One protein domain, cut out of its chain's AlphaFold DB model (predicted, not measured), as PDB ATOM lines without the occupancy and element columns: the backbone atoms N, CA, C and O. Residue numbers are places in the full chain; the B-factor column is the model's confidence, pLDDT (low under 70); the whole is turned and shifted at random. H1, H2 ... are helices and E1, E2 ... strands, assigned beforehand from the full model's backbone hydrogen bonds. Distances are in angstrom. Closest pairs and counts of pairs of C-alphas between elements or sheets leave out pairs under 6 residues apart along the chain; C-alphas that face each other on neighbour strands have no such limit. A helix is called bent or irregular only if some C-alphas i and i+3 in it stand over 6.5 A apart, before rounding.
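This is residues 157 to 364 of the 813 residues of the protein "Histone-lysine N-methyltransferase ATX2" of Dichanthelium oligosanthes (UniProt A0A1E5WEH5). Two lobes follow each other along the longest axis: one is a strongly twisted sheet of E1 to E6 with the short H1 on it, the other a sheet of E7 to E11, curled like part of a barrel, with H4 and the long H5 packed on it. H3 sits between the lobes. The printed part has 208 residues with six named helices and eleven named strands, in the order E1 H1 E2 E3 E4 E5 E6 H2 H3 E7 E8 E9 E10 E11 H4 H5 H6. The sheets, E1-E6-E2-E3-E4-E5 and E10-E9-E8-E7-E11, are antiparallel, and the class is mixed. The whole is compact, with a radius of gyration of the C-alphas of 18.7 A and spans of 59, 40 and 35 A.

E1, residues 157 to 159, is an edge strand beside E6, residues 220 to 225, with N 157 and O 224 2.9 A apart. E1, H1, residues 168 to 171, and E2, residues 175 to 180, form a split strand-helix-strand unit, its strands running the same way with E6 between them and its crossover right-handed; N 177 and O 221 are 2.8 A apart. E2, E3, residues 185 to 195, E4, residues 200 to 205, and E5, residues 210 to 213, form a meander, each strand the antiparallel neighbour of the one before, with N 178 and O 187 at 2.9 A, N 190 and O 204 at 2.8 A and N 203 and O 211 at 2.8 A. H1 is on this sheet, at a height of 7.1 A. H2, residues 228 to 231, is not on it. H3, residues 246 to 255, only grazes that sheet with residues 252 to 255. E7, residues 267 to 271, E8, residues 277 to 282, E9, residues 302 to 307, and E10, residues 313 to 317, form a second meander, with N 268 and O 280 at 2.8 A, N 281 and O 306 at 2.9 A and N 303 and O 316 at 2.9 A. E11, residues 321 to 323, is beside E7, with N 269 and O 322 at 2.8 A. This is a folded sheet, bent back on itself: E10 and E9 face E7 and E11, with E8 as the hinge. H4, residues 324 to 329, stands up from it at a height of 8.7 A and touches H3, the closest C-alphas, of Ala 253 and Leu 325, being 5.3 A apart, at a steep tilt of 49 degrees, opposite ways. H5, residues 339 to 354, is over E8 at a height of 9.4 A, and with residues 349 to 353 alone touches H3, the closest C-alphas, of Leu 249 and Lys 349, being 6.0 A apart. H6, residues 359 to 364, only grazes this sheet. In H3, H4, H5 and H6 every O i to N i+4 pair is within hydrogen-bond range; H1 and H2 are too short for one.

E1 begins at C-alpha 157, (2.748, 28.746, 43.460). E3 measures 26.3 A and bends by 74 degrees at residue 192; H5 measures 22.6 A. H6 ends at C-alpha 364, (24.510, 27.984, 36.231).

The C-alphas farthest apart, of Ala 197 and Gly 274, are 60.3 A apart. The printed part has no cut. The links H2 to H3, H3 to E7 and E8 to E9 are long. The mean pLDDT of the printed part is 76.3, and 46 residues are under 70, among them 236 to 247 and 286 to 301.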
ATOM      1  N   ARG A 157       2.807  27.280  43.304       72.00
ATOM      2  CA  ARG A 157       2.748  28.746  43.460       72.00
ATOM      3  C   ARG A 157       1.319  29.258  43.290       72.00
ATOM      4  O   ARG A 157       0.501  28.607  42.646       72.00
ATOM      5  N   TRP A 158       1.035  30.416  43.882       79.56
ATOM      6  CA  TRP A 158      -0.261  31.091  43.804       79.56
ATOM      7  C   TRP A 158      -0.351  31.971  42.558       79.56
ATOM      8  O   TRP A 158       0.505  32.832  42.350       79.56
ATOM      9  N   VAL A 159      -1.371  31.754  41.726       77.19
ATOM     10  CA  VAL A 159      -1.496  32.402  40.410       77.19
ATOM     11  C   VAL A 159      -2.957  32.737  40.083       77.19
ATOM     12  O   VAL A 159      -3.863  31.998  40.472       77.19
ATOM     13  N   GLU A 160      -3.197  33.822  39.346       80.56
ATOM     14  CA  GLU A 160      -4.497  34.081  38.701       80.56
ATOM     15  C   GLU A 160      -4.565  33.286  37.388       80.56
ATOM     16  O   GLU A 160      -3.612  33.285  36.599       80.56
ATOM     17  N   LEU A 161      -5.677  32.589  37.156       81.31
ATOM     18  CA  LEU A 161      -5.886  31.725  35.990       81.31
ATOM     19  C   LEU A 161      -6.934  32.317  35.041       81.31
ATOM     20  O   LEU A 161      -7.802  33.080  35.456       81.31
ATOM     21  N   ASP A 162      -6.865  31.945  33.764       80.81
ATOM     22  CA  ASP A 162      -7.924  32.224  32.794       80.81
ATOM     23  C   ASP A 162      -9.113  31.290  33.050       80.81
ATOM     24  O   ASP A 162      -9.093  30.103  32.721       80.81
ATOM     25  N   ILE A 163     -10.143  31.862  33.665       83.62
ATOM     26  CA  ILE A 163     -11.386  31.189  34.051       83.62
ATOM     27  C   ILE A 163     -12.406  31.202  32.898       83.62
ATOM     28  O   ILE A 163     -13.359  30.429  32.912       83.62
ATOM     29  N   GLN A 164     -12.205  32.040  31.870       74.31
ATOM     30  CA  GLN A 164     -13.147  32.195  30.758       74.31
ATOM     31  C   GLN A 164     -12.915  31.176  29.632       74.31
ATOM     32  O   GLN A 164     -13.875  30.811  28.955       74.31
ATOM     33  N   THR A 165     -11.674  30.707  29.419       73.44
ATOM     34  CA  THR A 165     -11.361  29.716  28.359       73.44
ATOM     35  C   THR A 165     -11.108  28.283  28.842       73.44
ATOM     36  O   THR A 165     -10.908  27.394  28.011       73.44
ATOM     37  N   ALA A 166     -11.143  28.032  30.154       79.62
ATOM     38  CA  ALA A 166     -10.958  26.709  30.757       79.62
ATOM     39  C   ALA A 166     -12.292  25.990  31.056       79.62
ATOM     40  O   ALA A 166     -13.316  26.627  31.293       79.62
ATOM     41  N   ASP A 167     -12.281  24.651  31.096       83.75
ATOM     42  CA  ASP A 167     -13.430  23.861  31.566       83.75
ATOM     43  C   ASP A 167     -13.637  24.088  33.077       83.75
ATOM     44  O   ASP A 167     -12.713  23.816  33.852       83.75
ATOM     45  N   PRO A 168     -14.832  24.521  33.530       85.25
ATOM     46  CA  PRO A 168     -15.148  24.717  34.942       85.25
ATOM     47  C   PRO A 168     -14.778  23.550  35.867       85.25
ATOM     48  O   PRO A 168     -14.446  23.787  37.029       85.25
ATOM     49  N   ASN A 169     -14.796  22.303  35.389       87.31
ATOM     50  CA  ASN A 169     -14.465  21.144  36.220       87.31
ATOM     51  C   ASN A 169     -12.961  21.039  36.536       87.31
ATOM     52  O   ASN A 169     -12.605  20.488  37.575       87.31
ATOM     53  N   THR A 170     -12.080  21.620  35.711       88.81
ATOM     54  CA  THR A 170     -10.614  21.591  35.924       88.81
ATOM     55  C   THR A 170     -10.150  22.354  37.167       88.81
ATOM     56  O   THR A 170      -9.059  22.099  37.672       88.81
ATOM     57  N   PHE A 171     -10.986  23.254  37.695       89.00
ATOM     58  CA  PHE A 171     -10.719  23.972  38.941       89.00
ATOM     59  C   PHE A 171     -11.081  23.161  40.195       89.00
ATOM     60  O   PHE A 171     -10.629  23.501  41.288       89.00
ATOM     61  N   VAL A 172     -11.886  22.099  40.074       90.12
ATOM     62  CA  VAL A 172     -12.357  21.305  41.221       90.12
ATOM     63  C   VAL A 172     -11.198  20.522  41.843       90.12
ATOM     64  O   VAL A 172     -10.425  19.864  41.155       90.12
ATOM     65  N   GLY A 173     -11.071  20.605  43.168       86.56
ATOM     66  CA  GLY A 173      -9.946  20.054  43.923       86.56
ATOM     67  C   GLY A 173      -8.722  20.972  44.011       86.56
ATOM     68  O   GLY A 173      -7.834  20.692  44.818       86.56
ATOM     69  N   LEU A 174      -8.662  22.085  43.263       89.69
ATOM     70  CA  LEU A 174      -7.586  23.063  43.440       89.69
ATOM     71  C   LEU A 174      -7.724  23.789  44.784       89.69
ATOM     72  O   LEU A 174      -8.805  24.235  45.183       89.69
ATOM     73  N   VAL A 175      -6.588  23.956  45.462       92.62
ATOM     74  CA  VAL A 175      -6.450  24.873  46.598       92.62
ATOM     75  C   VAL A 175      -6.467  26.299  46.053       92.62
ATOM     76  O   VAL A 175      -5.748  26.619  45.104       92.62
ATOM     77  N   CYS A 176      -7.285  27.156  46.647       91.00
ATOM     78  CA  CYS A 176      -7.546  28.508  46.178       91.00
ATOM     79  C   CYS A 176      -7.499  29.521  47.326       91.00
ATOM     80  O   CYS A 176      -7.442  29.166  48.505       91.00
ATOM     81  N   LYS A 177      -7.498  30.801  46.975       86.94
ATOM     82  CA  LYS A 177      -7.781  31.895  47.893       86.94
ATOM     83  C   LYS A 177      -8.586  32.967  47.168       86.94
ATOM     84  O   LYS A 177      -8.278  33.302  46.024       86.94
ATOM     85  N   VAL A 178      -9.599  33.498  47.835       80.88
ATOM     86  CA  VAL A 178     -10.473  34.558  47.318       80.88
ATOM     87  C   VAL A 178     -10.081  35.861  48.007       80.88
ATOM     88  O   VAL A 178      -9.921  35.880  49.228       80.88
ATOM     89  N   PHE A 179      -9.867  36.930  47.243       73.94
ATOM     90  CA  PHE A 179      -9.717  38.277  47.787       73.94
ATOM     91  C   PHE A 179     -11.095  38.877  48.011       73.94
ATOM     92  O   PHE A 179     -11.905  38.913  47.088       73.94
ATOM     93  N   TRP A 180     -11.327  39.403  49.206       60.22
ATOM     94  CA  TRP A 180     -12.620  39.949  49.582       60.22
ATOM     95  C   TRP A 180     -12.530  41.475  49.745       60.22
ATOM     96  O   TRP A 180     -11.925  41.939  50.713       60.22
ATOM     97  N   PRO A 181     -13.124  42.276  48.833       46.72
ATOM     98  CA  PRO A 181     -12.855  43.717  48.740       46.72
ATOM     99  C   PRO A 181     -13.197  44.568  49.963       46.72
ATOM    100  O   PRO A 181     -12.683  45.675  50.079       46.72
ATOM    101  N   LEU A 182     -14.068  44.084  50.849       43.75
ATOM    102  CA  LEU A 182     -14.464  44.809  52.057       43.75
ATOM    103  C   LEU A 182     -13.408  44.666  53.164       43.75
ATOM    104  O   LEU A 182     -13.046  45.648  53.799       43.75
ATOM    105  N   ASP A 183     -12.852  43.467  53.346       49.31
ATOM    106  CA  ASP A 183     -11.873  43.195  54.408       49.31
ATOM    107  C   ASP A 183     -10.415  43.493  53.984       49.31
ATOM    108  O   ASP A 183      -9.519  43.421  54.821       49.31
ATOM    109  N   ASP A 184     -10.192  43.802  52.695       50.09
ATOM    110  CA  ASP A 184      -8.893  44.001  52.015       50.09
ATOM    111  C   ASP A 184      -7.893  42.833  52.197       50.09
ATOM    112  O   ASP A 184      -6.675  43.011  52.196       50.09
ATOM    113  N   ASP A 185      -8.408  41.605  52.345       57.12
ATOM    114  CA  ASP A 185      -7.616  40.411  52.678       57.12
ATOM    115  C   ASP A 185      -8.006  39.168  51.843       57.12
ATOM    116  O   ASP A 185      -9.051  39.107  51.184       57.12
ATOM    117  N   TRP A 186      -7.130  38.160  51.851       78.81
ATOM    118  CA  TRP A 186      -7.228  36.927  51.073       78.81
ATOM    119  C   TRP A 186      -7.558  35.707  51.940       78.81
ATOM    120  O   TRP A 186      -6.726  35.213  52.704       78.81
ATOM    121  N   TYR A 187      -8.731  35.123  51.717       76.88
ATOM    122  CA  TYR A 187      -9.228  33.974  52.469       76.88
ATOM    123  C   TYR A 187      -8.946  32.675  51.712       76.88
ATOM    124  O   TYR A 187      -9.386  32.500  50.575       76.88
ATOM    125  N   LYS A 188      -8.182  31.770  52.335       85.62
ATOM    126  CA  LYS A 188      -7.796  30.467  51.766       85.62
ATOM    127  C   LYS A 188      -8.927  29.449  51.829       85.62
ATOM    128  O   LYS A 188      -9.709  29.436  52.779       85.62
ATOM    129  N   GLY A 189      -8.950  28.558  50.846       90.00
ATOM    130  CA  GLY A 189      -9.867  27.434  50.783       90.00
ATOM    131  C   GLY A 189      -9.540  26.457  49.658       90.00
ATOM    132  O   GLY A 189      -8.425  26.386  49.141       90.00
ATOM    133  N   SER A 190     -10.547  25.701  49.241       93.06
ATOM    134  CA  SER A 190     -10.469  24.714  48.161       93.06
ATOM    135  C   SER A 190     -11.770  24.678  47.367       93.06
ATOM    136  O   SER A 190     -12.851  24.866  47.930       93.06
ATOM    137  N   ILE A 191     -11.677  24.429  46.060       93.31
ATOM    138  CA  ILE A 191     -12.856  24.242  45.211       93.31
ATOM    139  C   ILE A 191     -13.418  22.838  45.463       93.31
ATOM    140  O   ILE A 191     -12.861  21.842  45.001       93.31
ATOM    141  N   ALA A 192     -14.520  22.745  46.204       90.62
ATOM    142  CA  ALA A 192     -15.152  21.484  46.588       90.62
ATOM    143  C   ALA A 192     -16.013  20.867  45.470       90.62
ATOM    144  O   ALA A 192     -16.250  19.659  45.474       90.62
ATOM    145  N   GLY A 193     -16.478  21.671  44.510       90.44
ATOM    146  CA  GLY A 193     -17.275  21.204  43.374       90.44
ATOM    147  C   GLY A 193     -17.725  22.329  42.443       90.44
ATOM    148  O   GLY A 193     -17.490  23.506  42.715       90.44
ATOM    149  N   TYR A 194     -18.400  21.962  41.356       93.44
ATOM    150  CA  TYR A 194     -19.008  22.881  40.393       93.44
ATOM    151  C   TYR A 194     -20.463  22.479  40.130       93.44
ATOM    152  O   TYR A 194     -20.776  21.294  40.007       93.44
ATOM    153  N   ASN A 195     -21.359  23.462  40.056       89.19
ATOM    154  CA  ASN A 195     -22.784  23.266  39.820       89.19
ATOM    155  C   ASN A 195     -23.168  23.823  38.444       89.19
ATOM    156  O   ASN A 195     -23.318  25.030  38.244       89.19
ATOM    157  N   GLU A 196     -23.370  22.921  37.484       86.19
ATOM    158  CA  GLU A 196     -23.664  23.279  36.097       86.19
ATOM    159  C   GLU A 196     -24.982  24.062  35.927       86.19
ATOM    160  O   GLU A 196     -25.108  24.836  34.974       86.19
ATOM    161  N   ALA A 197     -25.950  23.905  36.837       83.69
ATOM    162  CA  ALA A 197     -27.245  24.580  36.759       83.69
ATOM    163  C   ALA A 197     -27.202  26.034  37.260       83.69
ATOM    164  O   ALA A 197     -27.973  26.863  36.782       83.69
ATOM    165  N   THR A 198     -26.307  26.355  38.201       82.62
ATOM    166  CA  THR A 198     -26.099  27.727  38.706       82.62
ATOM    167  C   THR A 198     -24.888  28.426  38.087       82.62
ATOM    168  O   THR A 198     -24.743  29.629  38.276       82.62
ATOM    169  N   LYS A 199     -24.031  27.687  37.364       84.31
ATOM    170  CA  LYS A 199     -22.719  28.131  36.852       84.31
ATOM    171  C   LYS A 199     -21.779  28.644  37.954       84.31
ATOM    172  O   LYS A 199     -20.913  29.469  37.694       84.31
ATOM    173  N   LYS A 200     -21.934  28.120  39.176       85.81
ATOM    174  CA  LYS A 200     -21.128  28.480  40.351       85.81
ATOM    175  C   LYS A 200     -20.278  27.315  40.848       85.81
ATOM    176  O   LYS A 200     -20.673  26.151  40.753       85.81
ATOM    177  N   HIS A 201     -19.129  27.647  41.419       90.75
ATOM    178  CA  HIS A 201     -18.218  26.738  42.102       90.75
ATOM    179  C   HIS A 201     -18.415  26.838  43.607       90.75
ATOM    180  O   HIS A 201     -18.462  27.935  44.153       90.75
ATOM    181  N   SER A 202     -18.490  25.692  44.276       88.44
ATOM    182  CA  SER A 202     -18.593  25.641  45.731       88.44
ATOM    183  C   SER A 202     -17.189  25.716  46.326       88.44
ATOM    184  O   SER A 202     -16.389  24.791  46.161       88.44
ATOM    185  N   VAL A 203     -16.864  26.833  46.966       88.06
ATOM    186  CA  VAL A 203     -15.596  27.093  47.654       88.06
ATOM    187  C   VAL A 203     -15.768  26.753  49.128       88.06
ATOM    188  O   VAL A 203     -16.721  27.191  49.765       88.06
ATOM    189  N   LYS A 204     -14.840  25.976  49.687       89.62
ATOM    190  CA  LYS A 204     -14.783  25.676  51.120       89.62
ATOM    191  C   LYS A 204     -13.528  26.284  51.731       89.62
ATOM    192  O   LYS A 204     -12.426  25.919  51.320       89.62
ATOM    193  N   TYR A 205     -13.697  27.168  52.705       84.69
ATOM    194  CA  TYR A 205     -12.623  27.937  53.327       84.69
ATOM    195  C   TYR A 205     -11.934  27.182  54.479       84.69
ATOM    196  O   TYR A 205     -12.513  26.291  55.110       84.69
ATOM    197  N   ASP A 206     -10.682  27.550  54.763       80.94
ATOM    198  CA  ASP A 206      -9.835  26.948  55.810       80.94
ATOM    199  C   ASP A 206     -10.404  27.143  57.234       80.94
ATOM    200  O   ASP A 206     -10.032  26.428  58.167       80.94
ATOM    201  N   ASP A 207     -11.303  28.113  57.423       72.94
ATOM    202  CA  ASP A 207     -11.961  28.405  58.699       72.94
ATOM    203  C   ASP A 207     -13.163  27.501  59.018       72.94
ATOM    204  O   ASP A 207     -13.589  27.487  60.180       72.94
ATOM    205  N   GLY A 208     -13.647  26.736  58.033       72.69
ATOM    206  CA  GLY A 208     -14.759  25.789  58.126       72.69
ATOM    207  C   GLY A 208     -15.994  26.152  57.292       72.69
ATOM    208  O   GLY A 208     -16.803  25.256  57.040       72.69
ATOM    209  N   GLU A 209     -16.132  27.406  56.856       73.75
ATOM    210  CA  GLU A 209     -17.308  27.897  56.124       73.75
ATOM    211  C   GLU A 209     -17.257  27.513  54.622       73.75
ATOM    212  O   GLU A 209     -16.219  27.092  54.098       73.75
ATOM    213  N   ALA A 210     -18.387  27.613  53.909       79.69
ATOM    214  CA  ALA A 210     -18.475  27.275  52.481       79.69
ATOM    215  C   ALA A 210     -19.523  28.110  51.726       79.69
ATOM    216  O   ALA A 210     -20.521  28.538  52.305       79.69
ATOM    217  N   GLU A 211     -19.297  28.320  50.427       82.62
ATOM    218  CA  GLU A 211     -20.010  29.305  49.611       82.62
ATOM    219  C   GLU A 211     -20.001  28.953  48.116       82.62
ATOM    220  O   GLU A 211     -18.997  28.476  47.595       82.62
ATOM    221  N   ASP A 212     -21.089  29.246  47.396       81.69
ATOM    222  CA  ASP A 212     -21.156  29.071  45.941       81.69
ATOM    223  C   ASP A 212     -20.817  30.393  45.219       81.69
ATOM    224  O   ASP A 212     -21.646  31.308  45.152       81.69
ATOM    225  N   LEU A 213     -19.621  30.485  44.632       81.50
ATOM    226  CA  LEU A 213     -19.088  31.670  43.944       81.50
ATOM    227  C   LEU A 213     -19.075  31.524  42.416       81.50
ATOM    228  O   LEU A 213     -19.005  30.423  41.877       81.50
ATOM    229  N   SER A 214     -19.120  32.655  41.707       82.19
ATOM    230  CA  SER A 214     -18.851  32.711  40.265       82.19
ATOM    231  C   SER A 214     -17.393  33.112  40.071       82.19
ATOM    232  O   SER A 214     -17.033  34.267  40.270       82.19
ATOM    233  N   LEU A 215     -16.526  32.156  39.728       82.06
ATOM    234  CA  LEU A 215     -15.076  32.388  39.755       82.06
ATOM    235  C   LEU A 215     -14.606  33.490  38.789       82.06
ATOM    236  O   LEU A 215     -13.557  34.076  39.016       82.06
ATOM    237  N   ALA A 216     -15.370  33.776  37.730       75.69
ATOM    238  CA  ALA A 216     -15.047  34.817  36.754       75.69
ATOM    239  C   ALA A 216     -15.369  36.246  37.235       75.69
ATOM    240  O   ALA A 216     -14.823  37.197  36.680       75.69
ATOM    241  N   ASP A 217     -16.238  36.386  38.241       72.19
ATOM    242  CA  ASP A 217     -16.630  37.673  38.828       72.19
ATOM    243  C   ASP A 217     -15.771  38.028  40.063       72.19
ATOM    244  O   ASP A 217     -15.726  39.182  40.487       72.19
ATOM    245  N   GLU A 218     -15.052  37.043  40.615       76.56
ATOM    246  CA  GLU A 218     -14.282  37.146  41.858       76.56
ATOM    247  C   GLU A 218     -12.769  37.268  41.631       76.56
ATOM    248  O   GLU A 218     -12.181  36.660  40.733       76.56
ATOM    249  N   ARG A 219     -12.081  37.986  42.526       75.12
ATOM    250  CA  ARG A 219     -10.608  38.050  42.535       75.12
ATOM    251  C   ARG A 219     -10.022  36.805  43.210       75.12
ATOM    252  O   ARG A 219      -9.651  36.841  44.382       75.12
ATOM    253  N   ILE A 220      -9.939  35.697  42.474       82.00
ATOM    254  CA  ILE A 220      -9.457  34.397  42.972       82.00
ATOM    255  C   ILE A 220      -8.051  34.028  42.453       82.00
ATOM    256  O   ILE A 220      -7.703  34.266  41.298       82.00
ATOM    257  N   LYS A 221      -7.245  33.395  43.317       85.50
ATOM    258  CA  LYS A 221      -5.935  32.807  42.986       85.50
ATOM    259  C   LYS A 221      -5.873  31.333  43.367       85.50
ATOM    260  O   LYS A 221      -6.446  30.924  44.374       85.50
ATOM    261  N   PHE A 222      -5.120  30.544  42.605       88.06
ATOM    262  CA  PHE A 222      -5.002  29.092  42.766       88.06
ATOM    263  C   PHE A 222      -3.564  28.688  43.084       88.06
ATOM    264  O   PHE A 222      -2.632  29.192  42.461       88.06
ATOM    265  N   SER A 223      -3.377  27.774  44.038       87.12
ATOM    266  CA  SER A 223      -2.076  27.182  44.363       87.12
ATOM    267  C   SER A 223      -1.847  25.954  43.488       87.12
ATOM    268  O   SER A 223      -2.402  24.883  43.751       87.12
ATOM    269  N   ILE A 224      -1.044  26.106  42.436       82.56
ATOM    270  CA  ILE A 224      -0.852  25.112  41.373       82.56
ATOM    271  C   ILE A 224       0.639  24.945  41.042       82.56
ATOM    272  O   ILE A 224       1.424  25.889  41.151       82.56
ATOM    273  N   ALA A 225       1.064  23.740  40.664       76.31
ATOM    274  CA  ALA A 225       2.415  23.491  40.164       76.31
ATOM    275  C   ALA A 225       2.529  23.803  38.663       76.31
ATOM    276  O   ALA A 225       1.591  23.598  37.895       76.31
ATOM    277  N   SER A 226       3.710  24.228  38.202       66.25
ATOM    278  CA  SER A 226       3.944  24.533  36.777       66.25
ATOM    279  C   SER A 226       3.862  23.308  35.841       66.25
ATOM    280  O   SER A 226       3.775  23.477  34.626       66.25
ATOM    281  N   GLU A 227       3.878  22.086  36.382       72.81
ATOM    282  CA  GLU A 227       3.638  20.830  35.647       72.81
ATOM    283  C   GLU A 227       2.141  20.479  35.609       72.81
ATOM    284  O   GLU A 227       1.583  20.206  34.548       72.81
ATOM    285  N   GLU A 228       1.473  20.581  36.757       76.81
ATOM    286  CA  GLU A 228       0.028  20.399  36.942       76.81
ATOM    287  C   GLU A 228      -0.773  21.368  36.056       76.81
ATOM    288  O   GLU A 228      -1.653  20.942  35.309       76.81
ATOM    289  N   MET A 229      -0.384  22.645  36.024       77.62
ATOM    290  CA  MET A 229      -0.958  23.668  35.148       77.62
ATOM    291  C   MET A 229      -0.886  23.292  33.658       77.62
ATOM    292  O   MET A 229      -1.864  23.467  32.933       77.62
ATOM    293  N   LYS A 230       0.238  22.710  33.209       73.69
ATOM    294  CA  LYS A 230       0.387  22.190  31.840       73.69
ATOM    295  C   LYS A 230      -0.488  20.955  31.612       73.69
ATOM    296  O   LYS A 230      -1.122  20.857  30.569       73.69
ATOM    297  N   SER A 231      -0.574  20.047  32.587       77.69
ATOM    298  CA  SER A 231      -1.406  18.837  32.487       77.69
ATOM    299  C   SER A 231      -2.914  19.131  32.414       77.69
ATOM    300  O   SER A 231      -3.641  18.428  31.718       77.69
ATOM    301  N   LEU A 232      -3.367  20.206  33.068       79.25
ATOM    302  CA  LEU A 232      -4.756  20.677  33.062       79.25
ATOM    303  C   LEU A 232      -5.057  21.672  31.920       79.25
ATOM    304  O   LEU A 232      -6.185  22.139  31.805       79.25
ATOM    305  N   ASN A 233      -4.072  21.998  31.069       76.88
ATOM    306  CA  ASN A 233      -4.148  23.021  30.010       76.88
ATOM    307  C   ASN A 233      -4.569  24.428  30.495       76.88
ATOM    308  O   ASN A 233      -5.064  25.246  29.716       76.88
ATOM    309  N   LEU A 234      -4.348  24.724  31.778       79.62
ATOM    310  CA  LEU A 234      -4.700  25.997  32.400       79.62
ATOM    311  C   LEU A 234      -3.710  27.096  31.977       79.62
ATOM    312  O   LEU A 234      -2.507  26.862  31.854       79.62
ATOM    313  N   LYS A 235      -4.220  28.313  31.768       74.19
ATOM    314  CA  LYS A 235      -3.446  29.505  31.368       74.19
ATOM    315  C   LYS A 235      -3.506  30.567  32.462       74.19
ATOM    316  O   LYS A 235      -4.415  30.544  33.286       74.19
ATOM    317  N   PHE A 236      -2.569  31.512  32.453       69.75
ATOM    318  CA  PHE A 236      -2.634  32.676  33.339       69.75
ATOM    319  C   PHE A 236      -3.764  33.621  32.936       69.75
ATOM    320  O   PHE A 236      -4.002  33.833  31.746       69.75
ATOM    321  N   GLY A 237      -4.421  34.205  33.936       61.22
ATOM    322  CA  GLY A 237      -5.485  35.190  33.766       61.22
ATOM    323  C   GLY A 237      -4.933  36.537  33.310       61.22
ATOM    324  O   GLY A 237      -4.857  37.479  34.092       61.22
ATOM    325  N   ILE A 238      -4.525  36.641  32.044       54.81
ATOM    326  CA  ILE A 238      -4.125  37.924  31.458       54.81
ATOM    327  C   ILE A 238      -5.383  38.782  31.302       54.81
ATOM    328  O   ILE A 238      -6.261  38.474  30.496       54.81
ATOM    329  N   SER A 239      -5.462  39.880  32.055       45.53
ATOM    330  CA  SER A 239      -6.495  40.898  31.852       45.53
ATOM    331  C   SER A 239      -6.383  41.454  30.427       45.53
ATOM    332  O   SER A 239      -5.396  42.111  30.092       45.53
ATOM    333  N   ASN A 240      -7.375  41.161  29.580       38.19
ATOM    334  CA  ASN A 240      -7.382  41.524  28.161       38.19
ATOM    335  C   ASN A 240      -7.553  43.042  27.961       38.19
ATOM    336  O   ASN A 240      -8.644  43.541  27.692       38.19
ATOM    337  N   GLN A 241      -6.447  43.776  28.065       39.69
ATOM    338  CA  GLN A 241      -6.290  45.142  27.571       39.69
ATOM    339  C   GLN A 241      -4.938  45.246  26.855       39.69
ATOM    340  O   GLN A 241      -3.923  44.813  27.398       39.69
ATOM    341  N   ASP A 242      -4.916  45.847  25.660       40.47
ATOM    342  CA  ASP A 242      -3.713  46.071  24.837       40.47
ATOM    343  C   ASP A 242      -2.748  47.089  25.479       40.47
ATOM    344  O   ASP A 242      -2.590  48.230  25.037       40.47
ATOM    345  N   LYS A 243      -2.086  46.679  26.563       41.03
ATOM    346  CA  LYS A 243      -1.098  47.481  27.286       41.03
ATOM    347  C   LYS A 243       0.302  46.980  26.973       41.03
ATOM    348  O   LYS A 243       0.620  45.820  27.202       41.03
ATOM    349  N   LYS A 244       1.157  47.867  26.460       47.00
ATOM    350  CA  LYS A 244       2.557  47.562  26.128       47.00
ATOM    351  C   LYS A 244       3.500  48.148  27.174       47.00
ATOM    352  O   LYS A 244       3.355  49.300  27.570       47.00
ATOM    353  N   GLY A 245       4.522  47.384  27.555       63.03
ATOM    354  CA  GLY A 245       5.610  47.868  28.410       63.03
ATOM    355  C   GLY A 245       5.320  47.719  29.904       63.03
ATOM    356  O   GLY A 245       5.101  46.602  30.369       63.03
ATOM    357  N   HIS A 246       5.375  48.829  30.651       57.72
ATOM    358  CA  HIS A 246       5.253  48.840  32.116       57.72
ATOM    359  C   HIS A 246       3.952  48.201  32.606       57.72
ATOM    360  O   HIS A 246       3.992  47.309  33.446       57.72
ATOM    361  N   ASP A 247       2.815  48.626  32.065       60.28
ATOM    362  CA  ASP A 247       1.502  48.218  32.565       60.28
ATOM    363  C   ASP A 247       1.231  46.718  32.357       60.28
ATOM    364  O   ASP A 247       0.505  46.108  33.135       60.28
ATOM    365  N   GLU A 248       1.865  46.109  31.352       75.00
ATOM    366  CA  GLU A 248       1.866  44.659  31.128       75.00
ATOM    367  C   GLU A 248       2.668  43.931  32.222       75.00
ATOM    368  O   GLU A 248       2.211  42.947  32.797       75.00
ATOM    369  N   LEU A 249       3.861  44.448  32.542       74.88
ATOM    370  CA  LEU A 249       4.722  43.928  33.607       74.88
ATOM    371  C   LEU A 249       4.076  44.105  34.992       74.88
ATOM    372  O   LEU A 249       4.210  43.227  35.842       74.88
ATOM    373  N   LEU A 250       3.350  45.207  35.201       71.62
ATOM    374  CA  LEU A 250       2.576  45.471  36.410       71.62
ATOM    375  C   LEU A 250       1.378  44.521  36.525       71.62
ATOM    376  O   LEU A 250       1.210  43.918  37.580       71.62
ATOM    377  N   ALA A 251       0.590  44.342  35.459       66.81
ATOM    378  CA  ALA A 251      -0.540  43.410  35.450       66.81
ATOM    379  C   ALA A 251      -0.087  41.975  35.764       66.81
ATOM    380  O   ALA A 251      -0.607  41.362  36.693       66.81
ATOM    381  N   LEU A 252       0.958  41.488  35.081       73.25
ATOM    382  CA  LEU A 252       1.579  40.196  35.388       73.25
ATOM    383  C   LEU A 252       2.019  40.128  36.862       73.25
ATOM    384  O   LEU A 252       1.677  39.185  37.572       73.25
ATOM    385  N   ALA A 253       2.736  41.138  37.361       74.88
ATOM    386  CA  ALA A 253       3.204  41.149  38.744       74.88
ATOM    387  C   ALA A 253       2.071  41.165  39.785       74.88
ATOM    388  O   ALA A 253       2.248  40.569  40.846       74.88
ATOM    389  N   VAL A 254       0.918  41.789  39.506       66.31
ATOM    390  CA  VAL A 254      -0.280  41.721  40.367       66.31
ATOM    391  C   VAL A 254      -0.802  40.286  40.441       66.31
ATOM    392  O   VAL A 254      -0.977  39.754  41.544       66.31
ATOM    393  N   SER A 255      -0.951  39.621  39.294       61.91
ATOM    394  CA  SER A 255      -1.447  38.244  39.222       61.91
ATOM    395  C   SER A 255      -0.566  37.238  39.968       61.91
ATOM    396  O   SER A 255      -1.083  36.318  40.604       61.91
ATOM    397  N   PHE A 256       0.750  37.464  40.019       61.78
ATOM    398  CA  PHE A 256       1.698  36.644  40.792       61.78
ATOM    399  C   PHE A 256       2.001  37.153  42.215       61.78
ATOM    400  O   PHE A 256       2.759  36.509  42.935       61.78
ATOM    401  N   HIS A 257       1.448  38.290  42.659       58.47
ATOM    402  CA  HIS A 257       1.769  38.819  43.989       58.47
ATOM    403  C   HIS A 257       1.026  38.079  45.108       58.47
ATOM    404  O   HIS A 257      -0.178  38.274  45.295       58.47
ATOM    405  N   ASP A 258       1.762  37.261  45.862       51.94
ATOM    406  CA  ASP A 258       1.220  36.419  46.928       51.94
ATOM    407  C   ASP A 258       2.079  36.447  48.198       51.94
ATOM    408  O   ASP A 258       2.843  35.539  48.515       51.94
ATOM    409  N   TYR A 259       1.985  37.559  48.927       49.12
ATOM    410  CA  TYR A 259       2.895  37.847  50.029       49.12
ATOM    411  C   TYR A 259       2.533  37.106  51.328       49.12
ATOM    412  O   TYR A 259       1.746  37.588  52.140       49.12
ATOM    413  N   GLN A 260       3.144  35.936  51.536       52.25
ATOM    414  CA  GLN A 260       3.152  35.218  52.826       52.25
ATOM    415  C   GLN A 260       4.569  34.854  53.311       52.25
ATOM    416  O   GLN A 260       4.730  34.316  54.406       52.25
ATOM    417  N   GLY A 261       5.598  35.195  52.532       58.59
ATOM    418  CA  GLY A 261       7.000  34.908  52.812       58.59
ATOM    419  C   GLY A 261       7.920  35.504  51.745       58.59
ATOM    420  O   GLY A 261       7.552  36.454  51.057       58.59
ATOM    421  N   LEU A 262       9.122  34.934  51.637       68.12
ATOM    422  CA  LEU A 262      10.012  35.054  50.480       68.12
ATOM    423  C   LEU A 262      10.519  33.642  50.176       68.12
ATOM    424  O   LEU A 262      11.591  33.243  50.640       68.12
ATOM    425  N   ASP A 263       9.690  32.871  49.484       72.25
ATOM    426  CA  ASP A 263       9.900  31.451  49.233       72.25
ATOM    427  C   ASP A 263      10.746  31.216  47.963       72.25
ATOM    428  O   ASP A 263      10.808  32.063  47.065       72.25
ATOM    429  N   PRO A 264      11.446  30.072  47.843       77.75
ATOM    430  CA  PRO A 264      12.226  29.762  46.650       77.75
ATOM    431  C   PRO A 264      11.388  29.744  45.366       77.75
ATOM    432  O   PRO A 264      10.442  28.972  45.230       77.75
ATOM    433  N   GLY A 265      11.789  30.558  44.387       75.50
ATOM    434  CA  GLY A 265      11.031  30.805  43.158       75.50
ATOM    435  C   GLY A 265      10.276  32.138  43.132       75.50
ATOM    436  O   GLY A 265       9.803  32.512  42.057       75.50
ATOM    437  N   ASP A 266      10.210  32.870  44.247       84.00
ATOM    438  CA  ASP A 266       9.629  34.216  44.294       84.00
ATOM    439  C   ASP A 266      10.481  35.243  43.544       84.00
ATOM    440  O   ASP A 266      11.716  35.185  43.532       84.00
ATOM    441  N   LEU A 267       9.808  36.229  42.949       88.56
ATOM    442  CA  LEU A 267      10.429  37.357  42.264       88.56
ATOM    443  C   LEU A 267      10.530  38.562  43.214       88.56
ATOM    444  O   LEU A 267       9.542  38.996  43.813       88.56
ATOM    445  N   VAL A 268      11.731  39.129  43.336       89.44
ATOM    446  CA  VAL A 268      12.051  40.230  44.255       89.44
ATOM    447  C   VAL A 268      12.905  41.307  43.593       89.44
ATOM    448  O   VAL A 268      13.632  41.068  42.630       89.44
ATOM    449  N   TRP A 269      12.879  42.502  44.170       90.62
ATOM    450  CA  TRP A 269      13.908  43.517  43.998       90.62
ATOM    451  C   TRP A 269      14.951  43.348  45.097       90.62
ATOM    452  O   TRP A 269      14.694  43.647  46.263       90.62
ATOM    453  N   ALA A 270      16.136  42.880  44.727       90.25
ATOM    454  CA  ALA A 270      17.249  42.673  45.640       90.25
ATOM    455  C   ALA A 270      18.157  43.916  45.711       90.25
ATOM    456  O   ALA A 270      18.470  44.542  44.695       90.25
ATOM    457  N   LYS A 271      18.596  44.271  46.925       89.00
ATOM    458  CA  LYS A 271      19.437  45.440  47.223       89.00
ATOM    459  C   LYS A 271      20.823  45.038  47.707       89.00
ATOM    460  O   LYS A 271      21.032  44.803  48.898       89.00
ATOM    461  N   ILE A 272      21.807  45.058  46.814       81.62
ATOM    462  CA  ILE A 272      23.222  45.015  47.208       81.62
ATOM    463  C   ILE A 272      23.694  46.438  47.553       81.62
ATOM    464  O   ILE A 272      23.303  47.421  46.919       81.62
ATOM    465  N   THR A 273      24.540  46.567  48.577       73.75
ATOM    466  CA  THR A 273      25.174  47.839  48.952       73.75
ATOM    467  C   THR A 273      25.915  48.443  47.754       73.75
ATOM    468  O   THR A 273      26.645  47.745  47.050       73.75
ATOM    469  N   GLY A 274      25.716  49.738  47.494       67.75
ATOM    470  CA  GLY A 274      26.330  50.438  46.357       67.75
ATOM    471  C   GLY A 274      25.744  50.120  44.973       67.75
ATOM    472  O   GLY A 274      26.261  50.639  43.992       67.75
ATOM    473  N   HIS A 275      24.683  49.311  44.882       73.62
ATOM    474  CA  HIS A 275      24.007  48.967  43.625       73.62
ATOM    475  C   HIS A 275      22.555  49.473  43.618       73.62
ATOM    476  O   HIS A 275      22.007  49.853  44.662       73.62
ATOM    477  N   ALA A 276      21.915  49.495  42.446       79.56
ATOM    478  CA  ALA A 276      20.479  49.753  42.329       79.56
ATOM    479  C   ALA A 276      19.648  48.642  43.009       79.56
ATOM    480  O   ALA A 276      20.172  47.594  43.385       79.56
ATOM    481  N   MET A 277      18.344  48.874  43.179       87.00
ATOM    482  CA  MET A 277      17.402  47.768  43.391       87.00
ATOM    483  C   MET A 277      17.316  46.988  42.074       87.00
ATOM    484  O   MET A 277      17.085  47.622  41.046       87.00
ATOM    485  N   TRP A 278      17.500  45.667  42.077       91.56
ATOM    486  CA  TRP A 278      17.611  44.881  40.836       91.56
ATOM    487  C   TRP A 278      16.693  43.644  40.845       91.56
ATOM    488  O   TRP A 278      16.605  42.999  41.894       91.56
ATOM    489  N   PRO A 279      16.026  43.287  39.728       93.25
ATOM    490  CA  PRO A 279      15.196  42.083  39.640       93.25
ATOM    491  C   PRO A 279      15.994  40.799  39.891       93.25
ATOM    492  O   PRO A 279      16.998  40.530  39.227       93.25
ATOM    493  N   ALA A 280      15.535  39.974  40.826       92.88
ATOM    494  CA  ALA A 280      16.146  38.696  41.164       92.88
ATOM    495  C   ALA A 280      15.088  37.664  41.565       92.88
ATOM    496  O   ALA A 280      14.032  38.017  42.081       92.88
ATOM    497  N   VAL A 281      15.389  36.385  41.359       90.56
ATOM    498  CA  VAL A 281      14.580  35.259  41.844       90.56
ATOM    499  C   VAL A 281      15.212  34.674  43.108       90.56
ATOM    500  O   VAL A 281      16.434  34.517  43.175       90.56
ATOM    501  N   VAL A 282      14.401  34.341  44.113       88.50
ATOM    502  CA  VAL A 282      14.851  33.629  45.321       88.50
ATOM    503  C   VAL A 282      15.234  32.194  44.949       88.50
ATOM    504  O   VAL A 282      14.525  31.528  44.192       88.50
ATOM    505  N   VAL A 283      16.368  31.704  45.452       85.81
ATOM    506  CA  VAL A 283      16.917  30.387  45.096       85.81
ATOM    507  C   VAL A 283      16.994  29.492  46.323       85.81
ATOM    508  O   VAL A 283      17.570  29.871  47.339       85.81
ATOM    509  N   ASP A 284      16.456  28.281  46.198       80.12
ATOM    510  CA  ASP A 284      16.639  27.221  47.185       80.12
ATOM    511  C   ASP A 284      18.112  26.790  47.229       80.12
ATOM    512  O   ASP A 284      18.714  26.459  46.205       80.12
ATOM    513  N   GLU A 285      18.682  26.764  48.429       74.12
ATOM    514  CA  GLU A 285      20.069  26.379  48.673       74.12
ATOM    515  C   GLU A 285      20.351  24.914  48.306       74.12
ATOM    516  O   GLU A 285      21.489  24.589  47.976       74.12
ATOM    517  N   SER A 286      19.331  24.042  48.280       65.94
ATOM    518  CA  SER A 286      19.485  22.654  47.811       65.94
ATOM    519  C   SER A 286      19.807  22.558  46.310       65.94
ATOM    520  O   SER A 286      20.437  21.601  45.863       65.94
ATOM    521  N   ASN A 287      19.430  23.583  45.538       62.41
ATOM    522  CA  ASN A 287      19.567  23.653  44.084       62.41
ATOM    523  C   ASN A 287      20.851  24.382  43.626       62.41
ATOM    524  O   ASN A 287      20.957  24.778  42.462       62.41
ATOM    525  N   VAL A 288      21.826  24.582  44.523       64.44
ATOM    526  CA  VAL A 288      23.112  25.239  44.229       64.44
ATOM    527  C   VAL A 288      24.271  24.421  44.825       64.44
ATOM    528  O   VAL A 288      24.241  24.108  46.014       64.44
ATOM    529  N   PRO A 289      25.333  24.090  44.056       56.03
ATOM    530  CA  PRO A 289      26.462  23.316  44.571       56.03
ATOM    531  C   PRO A 289      27.113  23.949  45.809       56.03
ATOM    532  O   PRO A 289      27.374  25.154  45.836       56.03
ATOM    533  N   ALA A 290      27.462  23.125  46.803       51.97
ATOM    534  CA  ALA A 290      27.939  23.572  48.120       51.97
ATOM    535  C   ALA A 290      29.161  24.517  48.088       51.97
ATOM    536  O   ALA A 290      29.339  25.321  49.001       51.97
ATOM    537  N   ASN A 291      29.967  24.487  47.020       48.97
ATOM    538  CA  ASN A 291      31.108  25.393  46.824       48.97
ATOM    539  C   ASN A 291      30.710  26.831  46.421       48.97
ATOM    540  O   ASN A 291      31.554  27.722  46.457       48.97
ATOM    541  N   ARG A 292      29.444  27.078  46.045       50.47
ATOM    542  CA  ARG A 292      28.861  28.418  45.816       50.47
ATOM    543  C   ARG A 292      27.937  28.873  46.956       50.47
ATOM    544  O   ARG A 292      27.613  30.057  47.040       50.47
ATOM    545  N   ALA A 293      27.540  27.972  47.854       45.69
ATOM    546  CA  ALA A 293      26.734  28.308  49.023       45.69
ATOM    547  C   ALA A 293      27.574  29.076  50.065       45.69
ATOM    548  O   ALA A 293      28.312  28.494  50.860       45.69
ATOM    549  N   LEU A 294      27.453  30.410  50.071       51.56
ATOM    550  CA  LEU A 294      28.067  31.274  51.086       51.56
ATOM    551  C   LEU A 294      27.641  30.815  52.489       51.56
ATOM    552  O   LEU A 294      26.452  30.891  52.823       51.56
ATOM    553  N   LYS A 295      28.613  30.340  53.286       48.12
ATOM    554  CA  LYS A 295      28.384  29.740  54.612       48.12
ATOM    555  C   LYS A 295      27.585  30.695  55.516       48.12
ATOM    556  O   LYS A 295      27.958  31.866  55.627       48.12
ATOM    557  N   PRO A 296      26.509  30.228  56.173       47.84
ATOM    558  CA  PRO A 296      25.640  31.095  56.956       47.84
ATOM    559  C   PRO A 296      26.338  31.579  58.231       47.84
ATOM    560  O   PRO A 296      26.866  30.784  59.005       47.84
ATOM    561  N   VAL A 297      26.286  32.890  58.484       50.38
ATOM    562  CA  VAL A 297      26.668  33.471  59.788       50.38
ATOM    563  C   VAL A 297      25.531  33.285  60.798       50.38
ATOM    564  O   VAL A 297      25.785  32.979  61.961       50.38
ATOM    565  N   ARG A 298      24.278  33.406  60.336       49.19
ATOM    566  CA  ARG A 298      23.065  32.843  60.949       49.19
ATOM    567  C   ARG A 298      22.074  32.470  59.841       49.19
ATOM    568  O   ARG A 298      22.043  33.145  58.814       49.19
ATOM    569  N   LEU A 299      21.309  31.395  60.031       52.00
ATOM    570  CA  LEU A 299      20.365  30.853  59.035       52.00
ATOM    571  C   LEU A 299      18.996  31.561  59.022       52.00
ATOM    572  O   LEU A 299      18.203  31.331  58.120       52.00
ATOM    573  N   ASP A 300      18.707  32.411  60.007       55.84
ATOM    574  CA  ASP A 300      17.382  32.989  60.275       55.84
ATOM    575  C   ASP A 300      17.114  34.339  59.581       55.84
ATOM    576  O   ASP A 300      15.998  34.845  59.647       55.84
ATOM    577  N   GLN A 301      18.125  34.964  58.959       65.44
ATOM    578  CA  GLN A 301      18.058  36.383  58.552       65.44
ATOM    579  C   GLN A 301      18.567  36.700  57.135       65.44
ATOM    580  O   GLN A 301      18.656  37.879  56.773       65.44
ATOM    581  N   SER A 302      18.889  35.699  56.308       79.12
ATOM    582  CA  SER A 302      19.400  35.930  54.947       79.12
ATOM    583  C   SER A 302      18.942  34.899  53.923       79.12
ATOM    584  O   SER A 302      19.047  33.705  54.184       79.12
ATOM    585  N   ILE A 303      18.563  35.368  52.734       85.06
ATOM    586  CA  ILE A 303      18.147  34.556  51.583       85.06
ATOM    587  C   ILE A 303      19.223  34.537  50.490       85.06
ATOM    588  O   ILE A 303      20.024  35.470  50.381       85.06
ATOM    589  N   LEU A 304      19.222  33.487  49.670       86.00
ATOM    590  CA  LEU A 304      19.991  33.398  48.430       86.00
ATOM    591  C   LEU A 304      19.115  33.866  47.256       86.00
ATOM    592  O   LEU A 304      17.973  33.433  47.122       86.00
ATOM    593  N   VAL A 305      19.644  34.745  46.407       89.00
ATOM    594  CA  VAL A 305      18.962  35.247  45.203       89.00
ATOM    595  C   VAL A 305      19.863  35.127  43.976       89.00
ATOM    596  O   VAL A 305      21.089  35.163  44.103       89.00
ATOM    597  N   GLN A 306      19.257  35.012  42.792       92.25
ATOM    598  CA  GLN A 306      19.944  35.073  41.501       92.25
ATOM    599  C   GLN A 306      19.341  36.185  40.637       92.25
ATOM    600  O   GLN A 306      18.125  36.228  40.452       92.25
ATOM    601  N   PHE A 307      20.173  37.089  40.122       91.62
ATOM    602  CA  PHE A 307      19.724  38.276  39.388       91.62
ATOM    603  C   PHE A 307      19.361  37.960  37.936       91.62
ATOM    604  O   PHE A 307      20.044  37.187  37.267       91.62
ATOM    605  N   PHE A 308      18.326  38.613  37.418       90.62
ATOM    606  CA  PHE A 308      18.043  38.616  35.983       90.62
ATOM    607  C   PHE A 308      18.987  39.586  35.252       90.62
ATOM    608  O   PHE A 308      19.507  40.540  35.837       90.62
ATOM    609  N   GLY A 309      19.244  39.349  33.968       87.94
ATOM    610  CA  GLY A 309      20.112  40.165  33.110       87.94
ATOM    611  C   GLY A 309      21.623  40.018  33.346       87.94
ATOM    612  O   GLY A 309      22.387  40.235  32.403       87.94
ATOM    613  N   THR A 310      22.066  39.648  34.555       83.38
ATOM    614  CA  THR A 310      23.481  39.329  34.868       83.38
ATOM    615  C   THR A 310      23.700  37.884  35.326       83.38
ATOM    616  O   THR A 310      24.803  37.370  35.197       83.38
ATOM    617  N   HIS A 311      22.651  37.207  35.812       87.19
ATOM    618  CA  HIS A 311      22.630  35.786  36.212       87.19
ATOM    619  C   HIS A 311      23.500  35.421  37.427       87.19
ATOM    620  O   HIS A 311      23.543  34.248  37.815       87.19
ATOM    621  N   ASP A 312      24.107  36.421  38.073       81.81
ATOM    622  CA  ASP A 312      24.888  36.312  39.309       81.81
ATOM    623  C   ASP A 312      24.061  35.825  40.503       81.81
ATOM    624  O   ASP A 312      22.861  36.089  40.595       81.81
ATOM    625  N   PHE A 313      24.729  35.207  41.480       84.69
ATOM    626  CA  PHE A 313      24.149  34.844  42.776       84.69
ATOM    627  C   PHE A 313      24.641  35.781  43.885       84.69
ATOM    628  O   PHE A 313      25.830  36.090  43.958       84.69
ATOM    629  N   ALA A 314      23.762  36.153  44.819       82.44
ATOM    630  CA  ALA A 314      24.157  36.815  46.063       82.44
ATOM    631  C   ALA A 314      23.318  36.346  47.254       82.44
ATOM    632  O   ALA A 314      22.140  36.024  47.118       82.44
ATOM    633  N   ARG A 315      23.914  36.371  48.452       83.44
ATOM    634  CA  ARG A 315      23.188  36.201  49.717       83.44
ATOM    635  C   ARG A 315      22.923  37.576  50.335       83.44
ATOM    636  O   ARG A 315      23.866  38.321  50.601       83.44
ATOM    637  N   ILE A 316      21.656  37.909  50.569       83.81
ATOM    638  CA  ILE A 316      21.208  39.213  51.090       83.81
ATOM    639  C   ILE A 316      20.369  39.037  52.360       83.81
ATOM    640  O   ILE A 316      19.791  37.975  52.583       83.81
ATOM    641  N   LYS A 317      20.287  40.063  53.215       84.19
ATOM    642  CA  LYS A 317      19.380  40.035  54.379       84.19
ATOM    643  C   LYS A 317      17.926  40.155  53.914       84.19
ATOM    644  O   LYS A 317      17.691  40.830  52.918       84.19
ATOM    645  N   LEU A 318      16.954  39.606  54.652       80.69
ATOM    646  CA  LEU A 318      15.529  39.713  54.266       80.69
ATOM    647  C   LEU A 318      15.110  41.173  54.010       80.69
ATOM    648  O   LEU A 318      14.533  41.470  52.973       80.69
ATOM    649  N   LYS A 319      15.530  42.115  54.869       82.00
ATOM    650  CA  LYS A 319      15.273  43.563  54.703       82.00
ATOM    651  C   LYS A 319      15.971  44.246  53.509       82.00
ATOM    652  O   LYS A 319      15.946  45.468  53.401       82.00
ATOM    653  N   GLN A 320      16.680  43.489  52.674       87.31
ATOM    654  CA  GLN A 320      17.274  43.939  51.410       87.31
ATOM    655  C   GLN A 320      16.527  43.372  50.193       87.31
ATOM    656  O   GLN A 320      16.920  43.666  49.067       87.31
ATOM    657  N   ALA A 321      15.478  42.576  50.397       86.94
ATOM    658  CA  ALA A 321      14.551  42.151  49.363       86.94
ATOM    659  C   ALA A 321      13.223  42.904  49.524       86.94
ATOM    660  O   ALA A 321      12.698  43.022  50.627       86.94
ATOM    661  N   VAL A 322      12.689  43.412  48.416       83.94
ATOM    662  CA  VAL A 322      11.352  44.018  48.330       83.94
ATOM    663  C   VAL A 322      10.543  43.196  47.319       83.94
ATOM    664  O   VAL A 322      11.099  42.881  46.264       83.94
ATOM    665  N   PRO A 323       9.273  42.829  47.572       86.62
ATOM    666  CA  PRO A 323       8.489  42.035  46.619       86.62
ATOM    667  C   PRO A 323       8.372  42.719  45.250       86.62
ATOM    668  O   PRO A 323       8.340  43.952  45.168       86.62
ATOM    669  N   PHE A 324       8.313  41.937  44.164       87.62
ATOM    670  CA  PHE A 324       8.413  42.507  42.816       87.62
ATOM    671  C   PHE A 324       7.328  43.549  42.499       87.62
ATOM    672  O   PHE A 324       7.651  44.616  41.973       87.62
ATOM    673  N   LEU A 325       6.075  43.300  42.899       80.44
ATOM    674  CA  LEU A 325       4.972  44.250  42.726       80.44
ATOM    675  C   LEU A 325       5.227  45.580  43.454       80.44
ATOM    676  O   LEU A 325       5.195  46.635  42.825       80.44
ATOM    677  N   ASN A 326       5.544  45.540  44.751       77.50
ATOM    678  CA  ASN A 326       5.784  46.732  45.576       77.50
ATOM    679  C   ASN A 326       6.888  47.614  44.976       77.50
ATOM    680  O   ASN A 326       6.809  48.841  45.016       77.50
ATOM    681  N   GLY A 327       7.907  46.993  44.376       81.56
ATOM    682  CA  GLY A 327       8.963  47.707  43.672       81.56
ATOM    683  C   GLY A 327       8.571  48.254  42.294       81.56
ATOM    684  O   GLY A 327       9.088  49.298  41.899       81.56
ATOM    685  N   LEU A 328       7.636  47.629  41.573       79.56
ATOM    686  CA  LEU A 328       7.060  48.233  40.365       79.56
ATOM    687  C   LEU A 328       6.238  49.479  40.715       79.56
ATOM    688  O   LEU A 328       6.495  50.530  40.134       79.56
ATOM    689  N   VAL A 329       5.360  49.384  41.722       73.56
ATOM    690  CA  VAL A 329       4.558  50.506  42.252       73.56
ATOM    691  C   VAL A 329       5.460  51.624  42.790       73.56
ATOM    692  O   VAL A 329       5.220  52.799  42.538       73.56
ATOM    693  N   SER A 330       6.575  51.271  43.436       74.69
ATOM    694  CA  SER A 330       7.608  52.216  43.895       74.69
ATOM    695  C   SER A 330       8.541  52.723  42.776       74.69
ATOM    696  O   SER A 330       9.631  53.247  43.061       74.69
ATOM    697  N   SER A 331       8.171  52.529  41.505       80.38
ATOM    698  CA  SER A 331       8.906  52.925  40.295       80.38
ATOM    699  C   SER A 331      10.385  52.513  40.279       80.38
ATOM    700  O   SER A 331      11.228  53.207  39.709       80.38
ATOM    701  N   LEU A 332      10.745  51.384  40.908       81.88
ATOM    702  CA  LEU A 332      12.126  50.877  40.924       81.88
ATOM    703  C   LEU A 332      12.624  50.558  39.508       81.88
ATOM    704  O   LEU A 332      13.784  50.818  39.197       81.88
ATOM    705  N   HIS A 333      11.717  50.127  38.628       82.50
ATOM    706  CA  HIS A 333      11.953  49.886  37.204       82.50
ATOM    707  C   HIS A 333      12.333  51.146  36.392       82.50
ATOM    708  O   HIS A 333      12.781  51.012  35.258       82.50
ATOM    709  N   LEU A 334      12.208  52.356  36.956       81.75
ATOM    710  CA  LEU A 334      12.682  53.611  36.344       81.75
ATOM    711  C   LEU A 334      14.002  54.120  36.951       81.75
ATOM    712  O   LEU A 334      14.615  55.046  36.420       81.75
ATOM    713  N   LYS A 335      14.459  53.539  38.072       75.19
ATOM    714  CA  LYS A 335      15.591  54.054  38.870       75.19
ATOM    715  C   LYS A 335      16.972  53.619  38.356       75.19
ATOM    716  O   LYS A 335      17.981  53.987  38.951       75.19
ATOM    717  N   CYS A 336      17.042  52.878  37.249       77.62
ATOM    718  CA  CYS A 336      18.289  52.524  36.573       77.62
ATOM    719  C   CYS A 336      18.108  52.579  35.046       77.62
ATOM    720  O   CYS A 336      17.102  52.117  34.519       77.62
ATOM    721  N   LYS A 337      19.092  53.147  34.333       74.12
ATOM    722  CA  LYS A 337      19.087  53.314  32.864       74.12
ATOM    723  C   LYS A 337      20.099  52.408  32.140       74.12
ATOM    724  O   LYS A 337      20.419  52.642  30.979       74.12
ATOM    725  N   GLN A 338      20.649  51.401  32.821       76.81
ATOM    726  CA  GLN A 338      21.626  50.481  32.229       76.81
ATOM    727  C   GLN A 338      20.955  49.495  31.259       76.81
ATOM    728  O   GLN A 338      19.873  48.981  31.534       76.81
ATOM    729  N   ALA A 339      21.620  49.153  30.152       74.56
ATOM    730  CA  ALA A 339      21.084  48.193  29.180       74.56
ATOM    731  C   ALA A 339      20.911  46.774  29.768       74.56
ATOM    732  O   ALA A 339      19.952  46.076  29.444       74.56
ATOM    733  N   SER A 340      21.796  46.367  30.685       76.44
ATOM    734  CA  SER A 340      21.670  45.138  31.484       76.44
ATOM    735  C   SER A 340      20.439  45.150  32.397       76.44
ATOM    736  O   SER A 340      19.798  44.117  32.564       76.44
ATOM    737  N   PHE A 341      20.068  46.314  32.938       84.38
ATOM    738  CA  PHE A 341      18.863  46.483  33.749       84.38
ATOM    739  C   PHE A 341      17.595  46.362  32.897       84.38
ATOM    740  O   PHE A 341      16.696  45.610  33.258       84.38
ATOM    741  N   GLY A 342      17.558  46.996  31.719       83.31
ATOM    742  CA  GLY A 342      16.474  46.789  30.749       83.31
ATOM    743  C   GLY A 342      16.299  45.309  30.383       83.31
ATOM    744  O   GLY A 342      15.190  44.785  30.440       83.31
ATOM    745  N   ARG A 343      17.407  44.596  30.128       84.88
ATOM    746  CA  ARG A 343      17.384  43.145  29.879       84.88
ATOM    747  C   ARG A 343      16.860  42.348  31.081       84.88
ATOM    748  O   ARG A 343      16.068  41.434  30.895       84.88
ATOM    749  N   SER A 344      17.239  42.727  32.306       89.38
ATOM    750  CA  SER A 344      16.746  42.081  33.531       89.38
ATOM    751  C   SER A 344      15.231  42.204  33.718       89.38
ATOM    752  O   SER A 344      14.619  41.303  34.285       89.38
ATOM    753  N   LEU A 345      14.619  43.286  33.218       89.12
ATOM    754  CA  LEU A 345      13.173  43.490  33.284       89.12
ATOM    755  C   LEU A 345      12.428  42.622  32.268       89.12
ATOM    756  O   LEU A 345      11.422  42.031  32.639       89.12
ATOM    757  N   GLU A 346      12.923  42.487  31.035       87.19
ATOM    758  CA  GLU A 346      12.308  41.591  30.043       87.19
ATOM    759  C   GLU A 346      12.509  40.106  30.400       87.19
ATOM    760  O   GLU A 346      11.579  39.316  30.265       87.19
ATOM    761  N   GLU A 347      13.662  39.712  30.953       91.25
ATOM    762  CA  GLU A 347      13.849  38.346  31.472       91.25
ATOM    763  C   GLU A 347      12.937  38.052  32.681       91.25
ATOM    764  O   GLU A 347      12.353  36.974  32.763       91.25
ATOM    765  N   ALA A 348      12.760  39.013  33.599       89.31
ATOM    766  CA  ALA A 348      11.816  38.884  34.712       89.31
ATOM    767  C   ALA A 348      10.350  38.855  34.235       89.31
ATOM    768  O   ALA A 348       9.531  38.125  34.792       89.31
ATOM    769  N   LYS A 349      10.016  39.606  33.179       85.88
ATOM    770  CA  LYS A 349       8.702  39.594  32.524       85.88
ATOM    771  C   LYS A 349       8.401  38.240  31.890       85.88
ATOM    772  O   LYS A 349       7.314  37.705  32.085       85.88
ATOM    773  N   GLU A 350       9.366  37.665  31.178       84.00
ATOM    774  CA  GLU A 350       9.201  36.356  30.545       84.00
ATOM    775  C   GLU A 350       9.169  35.220  31.574       84.00
ATOM    776  O   GLU A 350       8.389  34.280  31.420       84.00
ATOM    777  N   PHE A 351       9.905  35.348  32.685       85.94
ATOM    778  CA  PHE A 351       9.741  34.473  33.847       85.94
ATOM    779  C   PHE A 351       8.320  34.551  34.426       85.94
ATOM    780  O   PHE A 351       7.748  33.510  34.732       85.94
ATOM    781  N   LEU A 352       7.704  35.739  34.516       81.44
ATOM    782  CA  LEU A 352       6.300  35.858  34.929       81.44
ATOM    783  C   LEU A 352       5.349  35.191  33.916       81.44
ATOM    784  O   LEU A 352       4.496  34.409  34.326       81.44
ATOM    785  N   ARG A 353       5.515  35.416  32.603       76.56
ATOM    786  CA  ARG A 353       4.652  34.798  31.571       76.56
ATOM    787  C   ARG A 353       4.752  33.268  31.514       76.56
ATOM    788  O   ARG A 353       3.736  32.591  31.388       76.56
ATOM    789  N   THR A 354       5.967  32.721  31.560       77.06
ATOM    790  CA  THR A 354       6.239  31.292  31.285       77.06
ATOM    791  C   THR A 354       6.415  30.442  32.538       77.06
ATOM    792  O   THR A 354       6.332  29.215  32.469       77.06
ATOM    793  N   GLN A 355       6.706  31.078  33.677       73.06
ATOM    794  CA  GLN A 355       7.180  30.448  34.913       73.06
ATOM    795  C   GLN A 355       8.496  29.657  34.770       73.06
ATOM    796  O   GLN A 355       8.866  28.909  35.681       73.06
ATOM    797  N   GLN A 356       9.230  29.851  33.664       79.75
ATOM    798  CA  GLN A 356      10.515  29.221  33.360       79.75
ATOM    799  C   GLN A 356      11.655  30.247  33.418       79.75
ATOM    800  O   GLN A 356      11.500  31.404  33.035       79.75
ATOM    801  N   LEU A 357      12.814  29.828  33.931       83.94
ATOM    802  CA  LEU A 357      14.016  30.666  33.983       83.94
ATOM    803  C   LEU A 357      14.808  30.555  32.671       83.94
ATOM    804  O   LEU A 357      14.834  29.466  32.098       83.94
ATOM    805  N   PRO A 358      15.525  31.616  32.248       85.00
ATOM    806  CA  PRO A 358      16.472  31.551  31.137       85.00
ATOM    807  C   PRO A 358      17.443  30.371  31.258       85.00
ATOM    808  O   PRO A 358      17.990  30.119  32.338       85.00
ATOM    809  N   ASP A 359      17.731  29.689  30.146       81.62
ATOM    810  CA  ASP A 359      18.584  28.491  30.138       81.62
ATOM    811  C   ASP A 359      19.964  28.731  30.754       81.62
ATOM    812  O   ASP A 359      20.510  27.850  31.414       81.62
ATOM    813  N   ILE A 360      20.524  29.935  30.606       79.50
ATOM    814  CA  ILE A 360      21.801  30.322  31.225       79.50
ATOM    815  C   ILE A 360      21.700  30.244  32.759       79.50
ATOM    816  O   ILE A 360      22.555  29.638  33.407       79.50
ATOM    817  N   MET A 361      20.618  30.763  33.354       84.31
ATOM    818  CA  MET A 361      20.377  30.682  34.801       84.31
ATOM    819  C   MET A 361      20.181  29.233  35.266       84.31
ATOM    820  O   MET A 361      20.651  28.876  36.347       84.31
ATOM    821  N   LEU A 362      19.541  28.382  34.451       81.56
ATOM    822  CA  LEU A 362      19.354  26.955  34.743       81.56
ATOM    823  C   LEU A 362      20.670  26.162  34.670       81.56
ATOM    824  O   LEU A 362      20.952  25.367  35.571       81.56
ATOM    825  N   HIS A 363      21.508  26.394  33.656       77.94
ATOM    826  CA  HIS A 363      22.829  25.767  33.547       77.94
ATOM    827  C   HIS A 363      23.758  26.188  34.697       77.94
ATOM    828  O   HIS A 363      24.434  25.339  35.281       77.94
ATOM    829  N   LEU A 364      23.729  27.465  35.100       73.19
ATOM    830  CA  LEU A 364      24.510  27.984  36.231       73.19
ATOM    831  C   LEU A 364      24.113  27.388  37.596       73.19
ATOM    832  O   LEU A 364      24.939  27.390  38.515       73.19
TER     833      LEU A 364